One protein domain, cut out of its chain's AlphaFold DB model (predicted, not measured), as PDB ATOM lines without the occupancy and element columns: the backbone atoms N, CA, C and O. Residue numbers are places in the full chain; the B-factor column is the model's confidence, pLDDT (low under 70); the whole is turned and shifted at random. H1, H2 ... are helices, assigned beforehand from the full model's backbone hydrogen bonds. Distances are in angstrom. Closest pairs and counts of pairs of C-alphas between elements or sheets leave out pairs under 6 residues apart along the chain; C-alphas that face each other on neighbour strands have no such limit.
ATOM      1  N   HIS A 137      28.225 -27.664  23.428       86.00
ATOM      2  CA  HIS A 137      28.013 -27.591  21.986       86.00
ATOM      3  C   HIS A 137      27.905 -28.998  21.378       86.00
ATOM      4  O   HIS A 137      26.945 -29.278  20.653       86.00
ATOM      5  N   LEU A 138      28.801 -29.918  21.752       90.19
ATOM      6  CA  LEU A 138      28.748 -31.312  21.318       90.19
ATOM      7  C   LEU A 138      27.518 -32.043  21.871       90.19
ATOM      8  O   LEU A 138      26.833 -32.738  21.124       90.19
ATOM      9  N   ALA A 139      27.156 -31.823  23.137       91.56
ATOM     10  CA  ALA A 139      25.949 -32.404  23.728       91.56
ATOM     11  C   ALA A 139      24.664 -31.984  22.986       91.56
ATOM     12  O   ALA A 139      23.750 -32.787  22.806       91.56
ATOM     13  N   ARG A 140      24.600 -30.742  22.485       90.00
ATOM     14  CA  ARG A 140      23.493 -30.249  21.640       90.00
ATOM     15  C   ARG A 140      23.481 -30.843  20.237       90.00
ATOM     16  O   ARG A 140      22.406 -30.946  19.645       90.00
ATOM     17  N   TYR A 141      24.645 -31.198  19.700       88.50
ATOM     18  CA  TYR A 141      24.762 -31.921  18.437       88.50
ATOM     19  C   TYR A 141      24.278 -33.370  18.610       88.50
ATOM     20  O   TYR A 141      23.338 -33.792  17.932       88.50
ATOM     21  N   LEU A 142      24.831 -34.088  19.593       91.69
ATOM     22  CA  LEU A 142      24.510 -35.487  19.884       91.69
ATOM     23  C   LEU A 142      23.037 -35.680  20.266       91.69
ATOM     24  O   LEU A 142      22.401 -36.573  19.725       91.69
ATOM     25  N   PHE A 143      22.433 -34.801  21.074       92.50
ATOM     26  CA  PHE A 143      20.994 -34.865  21.397       92.50
ATOM     27  C   PHE A 143      20.090 -34.860  20.148       92.50
ATOM     28  O   PHE A 143      19.032 -35.496  20.125       92.50
ATOM     29  N   LYS A 144      20.489 -34.152  19.083       88.06
ATOM     30  CA  LYS A 144      19.740 -34.133  17.818       88.06
ATOM     31  C   LYS A 144      19.999 -35.392  16.991       88.06
ATOM     32  O   LYS A 144      19.046 -35.938  16.443       88.06
ATOM     33  N   LYS A 145      21.258 -35.833  16.919       88.94
ATOM     34  CA  LYS A 145      21.756 -36.880  16.009       88.94
ATOM     35  C   LYS A 145      21.655 -38.316  16.528       88.94
ATOM     36  O   LYS A 145      21.417 -39.214  15.732       88.94
ATOM     37  N   ARG A 146      21.831 -38.530  17.833       93.06
ATOM     38  CA  ARG A 146      21.995 -39.841  18.480       93.06
ATOM     39  C   ARG A 146      20.804 -40.132  19.403       93.06
ATOM     40  O   ARG A 146      20.713 -39.516  20.472       93.06
ATOM     41  N   PRO A 147      19.862 -41.017  19.021       93.62
ATOM     42  CA  PRO A 147      18.712 -41.371  19.856       93.62
ATOM     43  C   PRO A 147      19.110 -41.890  21.244       93.62
ATOM     44  O   PRO A 147      18.436 -41.602  22.227       93.62
ATOM     45  N   GLU A 148      20.225 -42.610  21.346       92.62
ATOM     46  CA  GLU A 148      20.801 -43.089  22.599       92.62
ATOM     47  C   GLU A 148      21.253 -41.941  23.514       92.62
ATOM     48  O   GLU A 148      20.951 -41.970  24.704       92.62
ATOM     49  N   PHE A 149      21.857 -40.878  22.964       92.69
ATOM     50  CA  PHE A 149      22.201 -39.678  23.736       92.69
ATOM     51  C   PHE A 149      20.940 -38.943  24.195       92.69
ATOM     52  O   PHE A 149      20.860 -38.502  25.339       92.69
ATOM     53  N   ARG A 150      19.932 -38.825  23.320       93.81
ATOM     54  CA  ARG A 150      18.658 -38.163  23.637       93.81
ATOM     55  C   ARG A 150      17.926 -38.859  24.791       93.81
ATOM     56  O   ARG A 150      17.526 -38.193  25.748       93.81
ATOM     57  N   LYS A 151      17.890 -40.197  24.774       92.38
ATOM     58  CA  LYS A 151      17.307 -41.044  25.829       92.38
ATOM     59  C   LYS A 151      17.939 -40.841  27.214       92.38
ATOM     60  O   LYS A 151      17.266 -41.083  28.214       92.38
ATOM     61  N   LEU A 152      19.183 -40.355  27.314       89.62
ATOM     62  CA  LEU A 152      19.793 -39.988  28.606       89.62
ATOM     63  C   LEU A 152      19.090 -38.792  29.275       89.62
ATOM     64  O   LEU A 152      19.109 -38.678  30.497       89.62
ATOM     65  N   PHE A 153      18.467 -37.914  28.485       90.50
ATOM     66  CA  PHE A 153      17.836 -36.667  28.934       90.50
ATOM     67  C   PHE A 153      16.303 -36.752  28.957       90.50
ATOM     68  O   PHE A 153      15.675 -36.178  29.847       90.50
ATOM     69  N   GLU A 154      15.700 -37.523  28.048       90.62
ATOM     70  CA  GLU A 154      14.250 -37.786  28.017       90.62
ATOM     71  C   GLU A 154      13.755 -38.451  29.315       90.62
ATOM     72  O   GLU A 154      12.680 -38.111  29.801       90.62
ATOM     73  N   ARG A 155      14.593 -39.278  29.964       86.50
ATOM     74  CA  ARG A 155      14.372 -39.836  31.321       86.50
ATOM     75  C   ARG A 155      14.155 -38.785  32.425       86.50
ATOM     76  O   ARG A 155      13.727 -39.139  33.516       86.50
ATOM     77  N   PHE A 156      14.464 -37.516  32.161       84.44
ATOM     78  CA  PHE A 156      14.254 -36.383  33.069       84.44
ATOM     79  C   PHE A 156      13.245 -35.362  32.502       84.44
ATOM     80  O   PHE A 156      13.226 -34.214  32.936       84.44
ATOM     81  N   GLY A 157      12.447 -35.747  31.495       88.38
ATOM     82  CA  GLY A 157      11.487 -34.871  30.806       88.38
ATOM     83  C   GLY A 157      12.122 -33.845  29.855       88.38
ATOM     84  O   GLY A 157      11.445 -32.939  29.370       88.38
ATOM     85  N   ILE A 158      13.427 -33.942  29.579       92.38
ATOM     86  CA  ILE A 158      14.174 -32.903  28.860       92.38
ATOM     87  C   ILE A 158      14.141 -33.170  27.349       92.38
ATOM     88  O   ILE A 158      15.005 -33.855  26.804       92.38
ATOM     89  N   THR A 159      13.175 -32.565  26.657       91.12
ATOM     90  CA  THR A 159      13.025 -32.635  25.186       91.12
ATOM     91  C   THR A 159      13.790 -31.541  24.425       91.12
ATOM     92  O   THR A 159      14.015 -31.660  23.222       91.12
ATOM     93  N   ASN A 160      14.221 -30.468  25.105       92.12
ATOM     94  CA  ASN A 160      14.852 -29.298  24.480       92.12
ATOM     95  C   ASN A 160      16.305 -29.082  24.973       92.12
ATOM     96  O   ASN A 160      16.499 -28.658  26.121       92.12
ATOM     97  N   PRO A 161      17.338 -29.252  24.116       90.25
ATOM     98  CA  PRO A 161      18.751 -29.130  24.492       90.25
ATOM     99  C   PRO A 161      19.249 -27.669  24.601       90.25
ATOM    100  O   PRO A 161      20.427 -27.392  24.857       90.25
ATOM    101  N   TYR A 162      18.354 -26.697  24.414       90.19
ATOM    102  CA  TYR A 162      18.595 -25.279  24.685       90.19
ATOM    103  C   TYR A 162      17.999 -24.813  26.025       90.19
ATOM    104  O   TYR A 162      18.287 -23.694  26.448       90.19
ATOM    105  N   SER A 163      17.236 -25.668  26.718       92.81
ATOM    106  CA  SER A 163      16.608 -25.361  28.009       92.81
ATOM    107  C   SER A 163      17.615 -25.129  29.151       92.81
ATOM    108  O   SER A 163      18.762 -25.591  29.120       92.81
ATOM    109  N   LYS A 164      17.168 -24.424  30.207       92.88
ATOM    110  CA  LYS A 164      17.939 -24.262  31.455       92.88
ATOM    111  C   LYS A 164      18.205 -25.617  32.126       92.88
ATOM    112  O   LYS A 164      19.325 -25.850  32.579       92.88
ATOM    113  N   GLU A 165      17.215 -26.514  32.137       93.50
ATOM    114  CA  GLU A 165      17.327 -27.819  32.800       93.50
ATOM    115  C   GLU A 165      18.268 -28.775  32.052       93.50
ATOM    116  O   GLU A 165      19.099 -29.409  32.694       93.50
ATOM    117  N   PHE A 166      18.288 -28.781  30.708       93.88
ATOM    118  CA  PHE A 166      19.323 -29.502  29.949       93.88
ATOM    119  C   PHE A 166      20.735 -29.090  30.387       93.88
ATOM    120  O   PHE A 166      21.568 -29.938  30.697       93.88
ATOM    121  N   ARG A 167      20.998 -27.778  30.492       92.12
ATOM    122  CA  ARG A 167      22.295 -27.254  30.956       92.12
ATOM    123  C   ARG A 167      22.606 -27.652  32.405       92.12
ATOM    124  O   ARG A 167      23.775 -27.875  32.719       92.12
ATOM    125  N   ARG A 168      21.604 -27.729  33.288       92.19
ATOM    126  CA  ARG A 168      21.762 -28.167  34.686       92.19
ATOM    127  C   ARG A 168      22.078 -29.661  34.762       92.19
ATOM    128  O   ARG A 168      23.105 -30.023  35.333       92.19
ATOM    129  N   ARG A 169      21.263 -30.515  34.136       92.50
ATOM    130  CA  ARG A 169      21.448 -31.972  34.137       92.50
ATOM    131  C   ARG A 169      22.753 -32.387  33.459       92.50
ATOM    132  O   ARG A 169      23.485 -33.202  34.011       92.50
ATOM    133  N   PHE A 170      23.108 -31.752  32.342       93.00
ATOM    134  CA  PHE A 170      24.374 -31.992  31.649       93.00
ATOM    135  C   PHE A 170      25.601 -31.711  32.534       93.00
ATOM    136  O   PHE A 170      26.515 -32.529  32.577       93.00
ATOM    137  N   ARG A 171      25.605 -30.619  33.315       91.12
ATOM    138  CA  ARG A 171      26.690 -30.336  34.278       91.12
ATOM    139  C   ARG A 171      26.833 -31.422  35.348       91.12
ATOM    140  O   ARG A 171      27.953 -31.766  35.705       91.12
ATOM    141  N   ILE A 172      25.718 -31.980  35.826       91.31
ATOM    142  CA  ILE A 172      25.717 -33.101  36.783       91.31
ATOM    143  C   ILE A 172      26.300 -34.364  36.124       91.31
ATOM    144  O   ILE A 172      27.099 -35.072  36.731       91.31
ATOM    145  N   MET A 173      25.974 -34.621  34.854       90.62
ATOM    146  CA  MET A 173      26.559 -35.738  34.101       90.62
ATOM    147  C   MET A 173      28.062 -35.546  33.839       90.62
ATOM    148  O   MET A 173      28.800 -36.521  33.892       90.62
ATOM    149  N   GLN A 174      28.539 -34.312  33.628       90.94
ATOM    150  CA  GLN A 174      29.961 -34.006  33.404       90.94
ATOM    151  C   GLN A 174      30.874 -34.210  34.631       90.94
ATOM    152  O   GLN A 174      32.089 -34.310  34.456       90.94
ATOM    153  N   VAL A 175      30.332 -34.276  35.856       89.44
ATOM    154  CA  VAL A 175      31.122 -34.558  37.077       89.44
ATOM    155  C   VAL A 175      31.119 -36.038  37.487       89.44
ATOM    156  O   VAL A 175      31.965 -36.456  38.274       89.44
ATOM    157  N   SER A 176      30.223 -36.850  36.923       91.75
ATOM    158  CA  SER A 176      30.157 -38.304  37.123       91.75
ATOM    159  C   SER A 176      31.041 -39.021  36.098       91.75
ATOM    160  O   SER A 176      30.810 -38.863  34.903       91.75
ATOM    161  N   ARG A 177      32.013 -39.847  36.533       92.00
ATOM    162  CA  ARG A 177      32.881 -40.618  35.610       92.00
ATOM    163  C   ARG A 177      32.035 -41.470  34.661       92.00
ATOM    164  O   ARG A 177      32.111 -41.286  33.457       92.00
ATOM    165  N   ARG A 178      31.145 -42.307  35.210       93.25
ATOM    166  CA  ARG A 178      30.262 -43.204  34.441       93.25
ATOM    167  C   ARG A 178      29.380 -42.454  33.438       93.25
ATOM    168  O   ARG A 178      29.298 -42.861  32.286       93.25
ATOM    169  N   SER A 179      28.722 -41.376  33.866       92.69
ATOM    170  CA  SER A 179      27.800 -40.624  32.998       92.69
ATOM    171  C   SER A 179      28.544 -39.825  31.931       92.69
ATOM    172  O   SER A 179      28.046 -39.671  30.818       92.69
ATOM    173  N   TYR A 180      29.736 -39.325  32.256       94.19
ATOM    174  CA  TYR A 180      30.599 -38.675  31.287       94.19
ATOM    175  C   TYR A 180      31.193 -39.682  30.296       94.19
ATOM    176  O   TYR A 180      31.189 -39.396  29.106       94.19
ATOM    177  N   ASP A 181      31.616 -40.871  30.735       95.19
ATOM    178  CA  ASP A 181      32.150 -41.925  29.863       95.19
ATOM    179  C   ASP A 181      31.103 -42.518  28.913       95.19
ATOM    180  O   ASP A 181      31.405 -42.786  27.752       95.19
ATOM    181  N   GLU A 182      29.848 -42.638  29.353       94.81
ATOM    182  CA  GLU A 182      28.722 -42.998  28.484       94.81
ATOM    183  C   GLU A 182      28.551 -41.976  27.344       94.81
ATOM    184  O   GLU A 182      28.472 -42.353  26.174       94.81
ATOM    185  N   MET A 183      28.608 -40.674  27.653       94.94
ATOM    186  CA  MET A 183      28.613 -39.618  26.632       94.94
ATOM    187  C   MET A 183      29.906 -39.595  25.795       94.94
ATOM    188  O   MET A 183      29.850 -39.322  24.596       94.94
ATOM    189  N   TRP A 184      31.061 -39.882  26.408       96.31
ATOM    190  CA  TRP A 184      32.384 -39.904  25.772       96.31
ATOM    191  C   TRP A 184      32.467 -40.995  24.705       96.31
ATOM    192  O   TRP A 184      33.062 -40.765  23.653       96.31
ATOM    193  N   ARG A 185      31.827 -42.147  24.948       96.81
ATOM    194  CA  ARG A 185      31.691 -43.240  23.980       96.81
ATOM    195  C   ARG A 185      30.730 -42.888  22.845       96.81
ATOM    196  O   ARG A 185      31.120 -43.003  21.694       96.81
ATOM    197  N   ILE A 186      29.535 -42.361  23.135       96.31
ATOM    198  CA  ILE A 186      28.577 -41.971  22.077       96.31
ATOM    199  C   ILE A 186      29.175 -40.899  21.137       96.31
ATOM    200  O   ILE A 186      28.874 -40.868  19.945       96.31
ATOM    201  N   ALA A 187      30.064 -40.040  21.648       96.19
ATOM    202  CA  ALA A 187      30.829 -39.098  20.834       96.19
ATOM    203  C   ALA A 187      31.863 -39.780  19.907       96.19
ATOM    204  O   ALA A 187      32.026 -39.348  18.767       96.19
ATOM    205  N   MET A 188      32.527 -40.852  20.358       96.75
ATOM    206  CA  MET A 188      33.405 -41.681  19.514       96.75
ATOM    207  C   MET A 188      32.601 -42.419  18.433       96.75
ATOM    208  O   MET A 188      32.977 -42.389  17.263       96.75
ATOM    209  N   ASP A 189      31.462 -43.007  18.809       96.06
ATOM    210  CA  ASP A 189      30.580 -43.774  17.919       96.06
ATOM    211  C   ASP A 189      29.977 -42.899  16.789       96.06
ATOM    212  O   ASP A 189      29.603 -43.403  15.729       96.06
ATOM    213  N   GLU A 190      29.872 -41.578  16.985       94.75
ATOM    214  CA  GLU A 190      29.464 -40.603  15.956       94.75
ATOM    215  C   GLU A 190      30.646 -40.091  15.114       94.75
ATOM    216  O   GLU A 190      30.494 -39.915  13.905       94.75
ATOM    217  N   ALA A 191      31.836 -39.913  15.698       95.06
ATOM    218  CA  ALA A 191      33.045 -39.595  14.932       95.06
ATOM    219  C   ALA A 191      33.414 -40.720  13.945       95.06
ATOM    220  O   ALA A 191      33.736 -40.454  12.782       95.06
ATOM    221  N   ALA A 192      33.299 -41.974  14.395       95.25
ATOM    222  CA  ALA A 192      33.492 -43.163  13.575       95.25
ATOM    223  C   ALA A 192      32.454 -43.251  12.442       95.25
ATOM    224  O   ALA A 192      32.831 -43.451  11.290       95.25
ATOM    225  N   ALA A 193      31.168 -43.013  12.738       93.62
ATOM    226  CA  ALA A 193      30.097 -43.005  11.734       93.62
ATOM    227  C   ALA A 193      30.251 -41.885  10.684       93.62
ATOM    228  O   ALA A 193      29.925 -42.078   9.515       93.62
ATOM    229  N   GLU A 194      30.795 -40.723  11.062       90.88
ATOM    230  CA  GLU A 194      31.160 -39.656  10.119       90.88
ATOM    231  C   GLU A 194      32.463 -39.965   9.339       90.88
ATOM    232  O   GLU A 194      32.809 -39.225   8.412       90.88
ATOM    233  N   GLY A 195      33.196 -41.035   9.663       93.75
ATOM    234  CA  GLY A 195      34.459 -41.398   9.010       93.75
ATOM    235  C   GLY A 195      35.570 -40.380   9.279       93.75
ATOM    236  O   GLY A 195      36.216 -39.894   8.345       93.75
ATOM    237  N   MET A 196      35.745 -39.976  10.540       93.44
ATOM    238  CA  MET A 196      36.701 -38.942  10.944       93.44
ATOM    239  C   MET A 196      37.455 -39.290  12.238       93.44
ATOM    240  O   MET A 196      36.844 -39.796  13.178       93.44
ATOM    241  N   PRO A 197      38.747 -38.914  12.353       96.88
ATOM    242  CA  PRO A 197      39.447 -38.884  13.634       96.88
ATOM    243  C   PRO A 197      38.677 -38.031  14.664       96.88
ATOM    244  O   PRO A 197      38.248 -36.923  14.315       96.88
ATOM    245  N   PRO A 198      38.467 -38.504  15.909       96.75
ATOM    246  CA  PRO A 198      37.523 -37.868  16.828       96.75
ATOM    247  C   PRO A 198      37.855 -36.432  17.248       96.75
ATOM    248  O   PRO A 198      36.929 -35.645  17.449       96.75
ATOM    249  N   GLY A 199      39.138 -36.055  17.318       95.44
ATOM    250  CA  GLY A 199      39.544 -34.670  17.581       95.44
ATOM    251  C   GLY A 199      39.194 -33.756  16.406       95.44
ATOM    252  O   GLY A 199      38.503 -32.744  16.565       95.44
ATOM    253  N   GLN A 200      39.560 -34.171  15.187       95.19
ATOM    254  CA  GLN A 200      39.195 -33.463  13.949       95.19
ATOM    255  C   GLN A 200      37.674 -33.328  13.788       95.19
ATOM    256  O   GLN A 200      37.189 -32.280  13.354       95.19
ATOM    257  N   TRP A 201      36.914 -34.369  14.139       94.81
ATOM    258  CA  TRP A 201      35.451 -34.352  14.129       94.81
ATOM    259  C   TRP A 201      34.877 -33.390  15.174       94.81
ATOM    260  O   TRP A 201      34.040 -32.553  14.828       94.81
ATOM    261  N   HIS A 202      35.358 -33.445  16.419       93.69
ATOM    262  CA  HIS A 202      34.901 -32.567  17.496       93.69
ATOM    263  C   HIS A 202      35.105 -31.089  17.139       93.69
ATOM    264  O   HIS A 202      34.155 -30.306  17.195       93.69
ATOM    265  N   VAL A 203      36.306 -30.710  16.688       89.88
ATOM    266  CA  VAL A 203      36.603 -29.323  16.297       89.88
ATOM    267  C   VAL A 203      35.762 -28.892  15.091       89.88
ATOM    268  O   VAL A 203      35.248 -27.769  15.068       89.88
ATOM    269  N   ALA A 204      35.553 -29.776  14.110       89.44
ATOM    270  CA  ALA A 204      34.668 -29.501  12.980       89.44
ATOM    271  C   ALA A 204      33.214 -29.257  13.434       89.44
ATOM    272  O   ALA A 204      32.580 -28.313  12.960       89.44
ATOM    273  N   ALA A 205      32.694 -30.057  14.371       87.44
ATOM    274  CA  ALA A 205      31.349 -29.911  14.930       87.44
ATOM    275  C   ALA A 205      31.199 -28.640  15.791       87.44
ATOM    276  O   ALA A 205      30.205 -27.919  15.655       87.44
ATOM    277  N   TRP A 206      32.197 -28.319  16.618       84.12
ATOM    278  CA  TRP A 206      32.238 -27.109  17.447       84.12
ATOM    279  C   TRP A 206      32.262 -25.830  16.601       84.12
ATOM    280  O   TRP A 206      31.415 -24.950  16.781       84.12
ATOM    281  N   MET A 207      33.163 -25.754  15.614       80.00
ATOM    282  CA  MET A 207      33.243 -24.628  14.673       80.00
ATOM    283  C   MET A 207      31.946 -24.465  13.868       80.00
ATOM    284  O   MET A 207      31.468 -23.342  13.687       80.00
ATOM    285  N   LYS A 208      31.336 -25.582  13.447       81.69
ATOM    286  CA  LYS A 208      30.035 -25.619  12.764       81.69
ATOM    287  C   LYS A 208      28.929 -25.024  13.651       81.69
ATOM    288  O   LYS A 208      28.233 -24.119  13.193       81.69
ATOM    289  N   GLU A 209      28.787 -25.444  14.914       77.38
ATOM    290  CA  GLU A 209      27.770 -24.886  15.833       77.38
ATOM    291  C   GLU A 209      28.021 -23.402  16.132       77.38
ATOM    292  O   GLU A 209      27.112 -22.593  15.922       77.38
ATOM    293  N   ARG A 210      29.259 -23.014  16.501       72.38
ATOM    294  CA  ARG A 210      29.626 -21.608  16.776       72.38
ATOM    295  C   ARG A 210      29.281 -20.710  15.585       72.38
ATOM    296  O   ARG A 210      28.693 -19.648  15.782       72.38
ATOM    297  N   PHE A 211      29.578 -21.148  14.360       75.38
ATOM    298  CA  PHE A 211      29.245 -20.402  13.148       75.38
ATOM    299  C   PHE A 211      27.729 -20.250  12.941       75.38
ATOM    300  O   PHE A 211      27.256 -19.130  12.744       75.38
ATOM    301  N   TYR A 212      26.951 -21.336  13.024       74.81
ATOM    302  CA  TYR A 212      25.490 -21.259  12.875       74.81
ATOM    303  C   TYR A 212      24.822 -20.434  13.989       74.81
ATOM    304  O   TYR A 212      23.812 -19.783  13.730       74.81
ATOM    305  N   ARG A 213      25.397 -20.407  15.200       71.75
ATOM    306  CA  ARG A 213      24.931 -19.578  16.323       71.75
ATOM    307  C   ARG A 213      25.156 -18.080  16.089       71.75
ATOM    308  O   ARG A 213      24.301 -17.285  16.463       71.75
ATOM    309  N   VAL A 214      26.285 -17.696  15.487       68.44
ATOM    310  CA  VAL A 214      26.601 -16.288  15.161       68.44
ATOM    311  C   VAL A 214      25.867 -15.823  13.896       68.44
ATOM    312  O   VAL A 214      25.441 -14.674  13.820       68.44
ATOM    313  N   PHE A 215      25.666 -16.709  12.914       73.00
ATOM    314  CA  PHE A 215      25.099 -16.368  11.603       73.00
ATOM    315  C   PHE A 215      23.822 -17.160  11.228       73.00
ATOM    316  O   PHE A 215      23.744 -17.704  10.117       73.00
ATOM    317  N   PRO A 216      22.785 -17.224  12.090       71.12
ATOM    318  CA  PRO A 216      21.640 -18.118  11.887       71.12
ATOM    319  C   PRO A 216      20.866 -17.819  10.591       71.12
ATOM    320  O   PRO A 216      20.529 -18.740   9.844       71.12
ATOM    321  N   LYS A 217      20.651 -16.531  10.281       74.62
ATOM    322  CA  LYS A 217      19.827 -16.056   9.151       74.62
ATOM    323  C   LYS A 217      20.516 -16.085   7.769       74.62
ATOM    324  O   LYS A 217      19.889 -15.711   6.781       74.62
ATOM    325  N   LEU A 218      21.786 -16.491   7.650       70.06
ATOM    326  CA  LEU A 218      22.448 -16.574   6.333       70.06
ATOM    327  C   LEU A 218      21.896 -17.740   5.491       70.06
ATOM    328  O   LEU A 218      21.712 -18.833   6.013       70.06
ATOM    329  N   LYS A 219      21.727 -17.545   4.175       63.19
ATOM    330  CA  LYS A 219      21.491 -18.632   3.196       63.19
ATOM    331  C   LYS A 219      22.811 -19.335   2.833       63.19
ATOM    332  O   LYS A 219      23.863 -18.693   2.839       63.19
ATOM    333  N   ASP A 220      22.785 -20.625   2.491       63.31
ATOM    334  CA  ASP A 220      23.986 -21.485   2.476       63.31
ATOM    335  C   ASP A 220      25.133 -21.050   1.547       63.31
ATOM    336  O   ASP A 220      26.300 -21.147   1.937       63.31
ATOM    337  N   TYR A 221      24.847 -20.467   0.378       55.50
ATOM    338  CA  TYR A 221      25.907 -19.920  -0.483       55.50
ATOM    339  C   TYR A 221      26.642 -18.735   0.181       55.50
ATOM    340  O   TYR A 221      27.866 -18.619   0.086       55.50
ATOM    341  N   ARG A 222      25.922 -17.888   0.937       60.84
ATOM    342  CA  ARG A 222      26.524 -16.811   1.745       60.84
ATOM    343  C   ARG A 222      27.248 -17.383   2.964       60.84
ATOM    344  O   ARG A 222      28.325 -16.887   3.294       60.84
ATOM    345  N   ARG A 223      26.721 -18.450   3.586       66.31
ATOM    346  CA  ARG A 223      27.388 -19.152   4.700       66.31
ATOM    347  C   ARG A 223      28.793 -19.610   4.316       66.31
ATOM    348  O   ARG A 223      29.707 -19.358   5.088       66.31
ATOM    349  N   TYR A 224      29.004 -20.185   3.126       61.88
ATOM    350  CA  TYR A 224      30.350 -20.578   2.675       61.88
ATOM    351  C   TYR A 224      31.331 -19.390   2.623       61.88
ATOM    352  O   TYR A 224      32.414 -19.454   3.210       61.88
ATOM    353  N   ARG A 225      30.946 -18.281   1.972       62.62
ATOM    354  CA  ARG A 225      31.809 -17.090   1.831       62.62
ATOM    355  C   ARG A 225      32.125 -16.450   3.189       62.62
ATOM    356  O   ARG A 225      33.274 -16.085   3.427       62.62
ATOM    357  N   VAL A 226      31.141 -16.362   4.089       67.25
ATOM    358  CA  VAL A 226      31.326 -15.795   5.438       67.25
ATOM    359  C   VAL A 226      32.116 -16.739   6.348       67.25
ATOM    360  O   VAL A 226      33.002 -16.264   7.048       67.25
ATOM    361  N   ALA A 227      31.895 -18.058   6.297       64.25
ATOM    362  CA  ALA A 227      32.688 -19.038   7.046       64.25
ATOM    363  C   ALA A 227      34.169 -18.982   6.648       64.25
ATOM    364  O   ALA A 227      35.035 -18.947   7.521       64.25
ATOM    365  N   ARG A 228      34.462 -18.875   5.342       64.75
ATOM    366  CA  ARG A 228      35.837 -18.726   4.845       64.75
ATOM    367  C   ARG A 228      36.522 -17.476   5.406       64.75
ATOM    368  O   ARG A 228      37.691 -17.540   5.767       64.75
ATOM    369  N   ILE A 229      35.800 -16.358   5.519       65.25
ATOM    370  CA  ILE A 229      36.328 -15.107   6.093       65.25
ATOM    371  C   ILE A 229      36.479 -15.218   7.617       65.25
ATOM    372  O   ILE A 229      37.570 -14.976   8.131       65.25
ATOM    373  N   TYR A 230      35.420 -15.621   8.327       62.81
ATOM    374  CA  TYR A 230      35.389 -15.774   9.786       62.81
ATOM    375  C   TYR A 230      36.538 -16.653  10.281       62.81
ATOM    376  O   TYR A 230      37.315 -16.234  11.134       62.81
ATOM    377  N   VAL A 231      36.719 -17.829   9.676       61.19
ATOM    378  CA  VAL A 231      37.764 -18.761  10.101       61.19
ATOM    379  C   VAL A 231      39.150 -18.343   9.609       61.19
ATOM    380  O   VAL A 231      40.125 -18.541  10.328       61.19
ATOM    381  N   SER A 232      39.271 -17.655   8.463       59.75
ATOM    382  CA  SER A 232      40.566 -17.061   8.088       59.75
ATOM    383  C   SER A 232      41.071 -16.044   9.119       59.75
ATOM    384  O   SER A 232      42.275 -15.920   9.279       59.75
ATOM    385  N   ARG A 233      40.186 -15.361   9.865       61.41
ATOM    386  CA  ARG A 233      40.580 -14.471  10.973       61.41
ATOM    387  C   ARG A 233      40.999 -15.216  12.246       61.41
ATOM    388  O   ARG A 233      41.786 -14.660  13.003       61.41
ATOM    389  N   LEU A 234      40.527 -16.446  12.465       58.19
ATOM    390  CA  LEU A 234      40.940 -17.281  13.604       58.19
ATOM    391  C   LEU A 234      42.375 -17.825  13.440       58.19
ATOM    392  O   LEU A 234      43.085 -17.927  14.430       58.19
ATOM    393  N   PHE A 235      42.810 -18.109  12.203       52.75
ATOM    394  CA  PHE A 235      44.100 -18.765  11.900       52.75
ATOM    395  C   PHE A 235      45.100 -17.910  11.082       52.75
ATOM    396  O   PHE A 235      46.032 -18.453  10.498       52.75
ATOM    397  N   LYS A 236      44.917 -16.582  10.964       47.81
ATOM    398  CA  LYS A 236      45.883 -15.668  10.291       47.81
ATOM    399  C   LYS A 236      46.761 -14.845  11.251       47.81
ATOM    400  O   LYS A 236      47.377 -13.870  10.831       47.81
TER     401      LYS A 236
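Overview. This is residues 137 to 236 of the 238 residues of an uncharacterized protein of Candidatus Bathyarchaeota archaeon (UniProt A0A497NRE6). Helices H3, H4 and H5, meeting at two corners, make a U round H1, with H2 at one end of H1 and H6 beyond H5. The printed part has 100 residues, six named helices, H1 to H6, and no named strand: all helix. It is only just loose, close to compact (radius of gyration of the C-alphas 15.3 A), spanning 41 by 29 by 22 A.

Arrangement. H4, residues 177 to 193, touches H5, residues 198 to 214, about perpendicular at 90 degrees, closest at C-alphas 191 and 198, 5.2 A. H3, residues 164 to 175, only just touches H4, with 3 pairs of C-alphas within 8 A, only at the corner; C-alphas 173 and 179 are closest, 5.2 A. H1, residues 137 to 145, touches H5; C-alphas 137 and 206 are closest, 6.2 A. H2, residues 147 to 154, touches H1 only at the corner; C-alphas 143 and 150 are closest, 4.6 A. H6, residues 220 to 234, is close to H5 but not clearly touching; C-alphas 211 and 227 are closest, 7.1 A. Every O i to N i+4 pair is within hydrogen-bond range in H3, H4 and H5; H1 has 4 of 5, H2 2 of 4, H6 10 of 11.

Along the chain. H4 and H5 each measure 24.2 A from first to last C-alpha. C-alpha 177 is at (32.881, -40.618, 35.610), C-alpha 234 at (40.940, -17.281, 13.604).

Size, cuts and confidence. The farthest C-alphas, 155 and 236, are 44.9 A apart. The printed part has no cut and no long link. Residues 214 and 219 to 236 have pLDDT under 70.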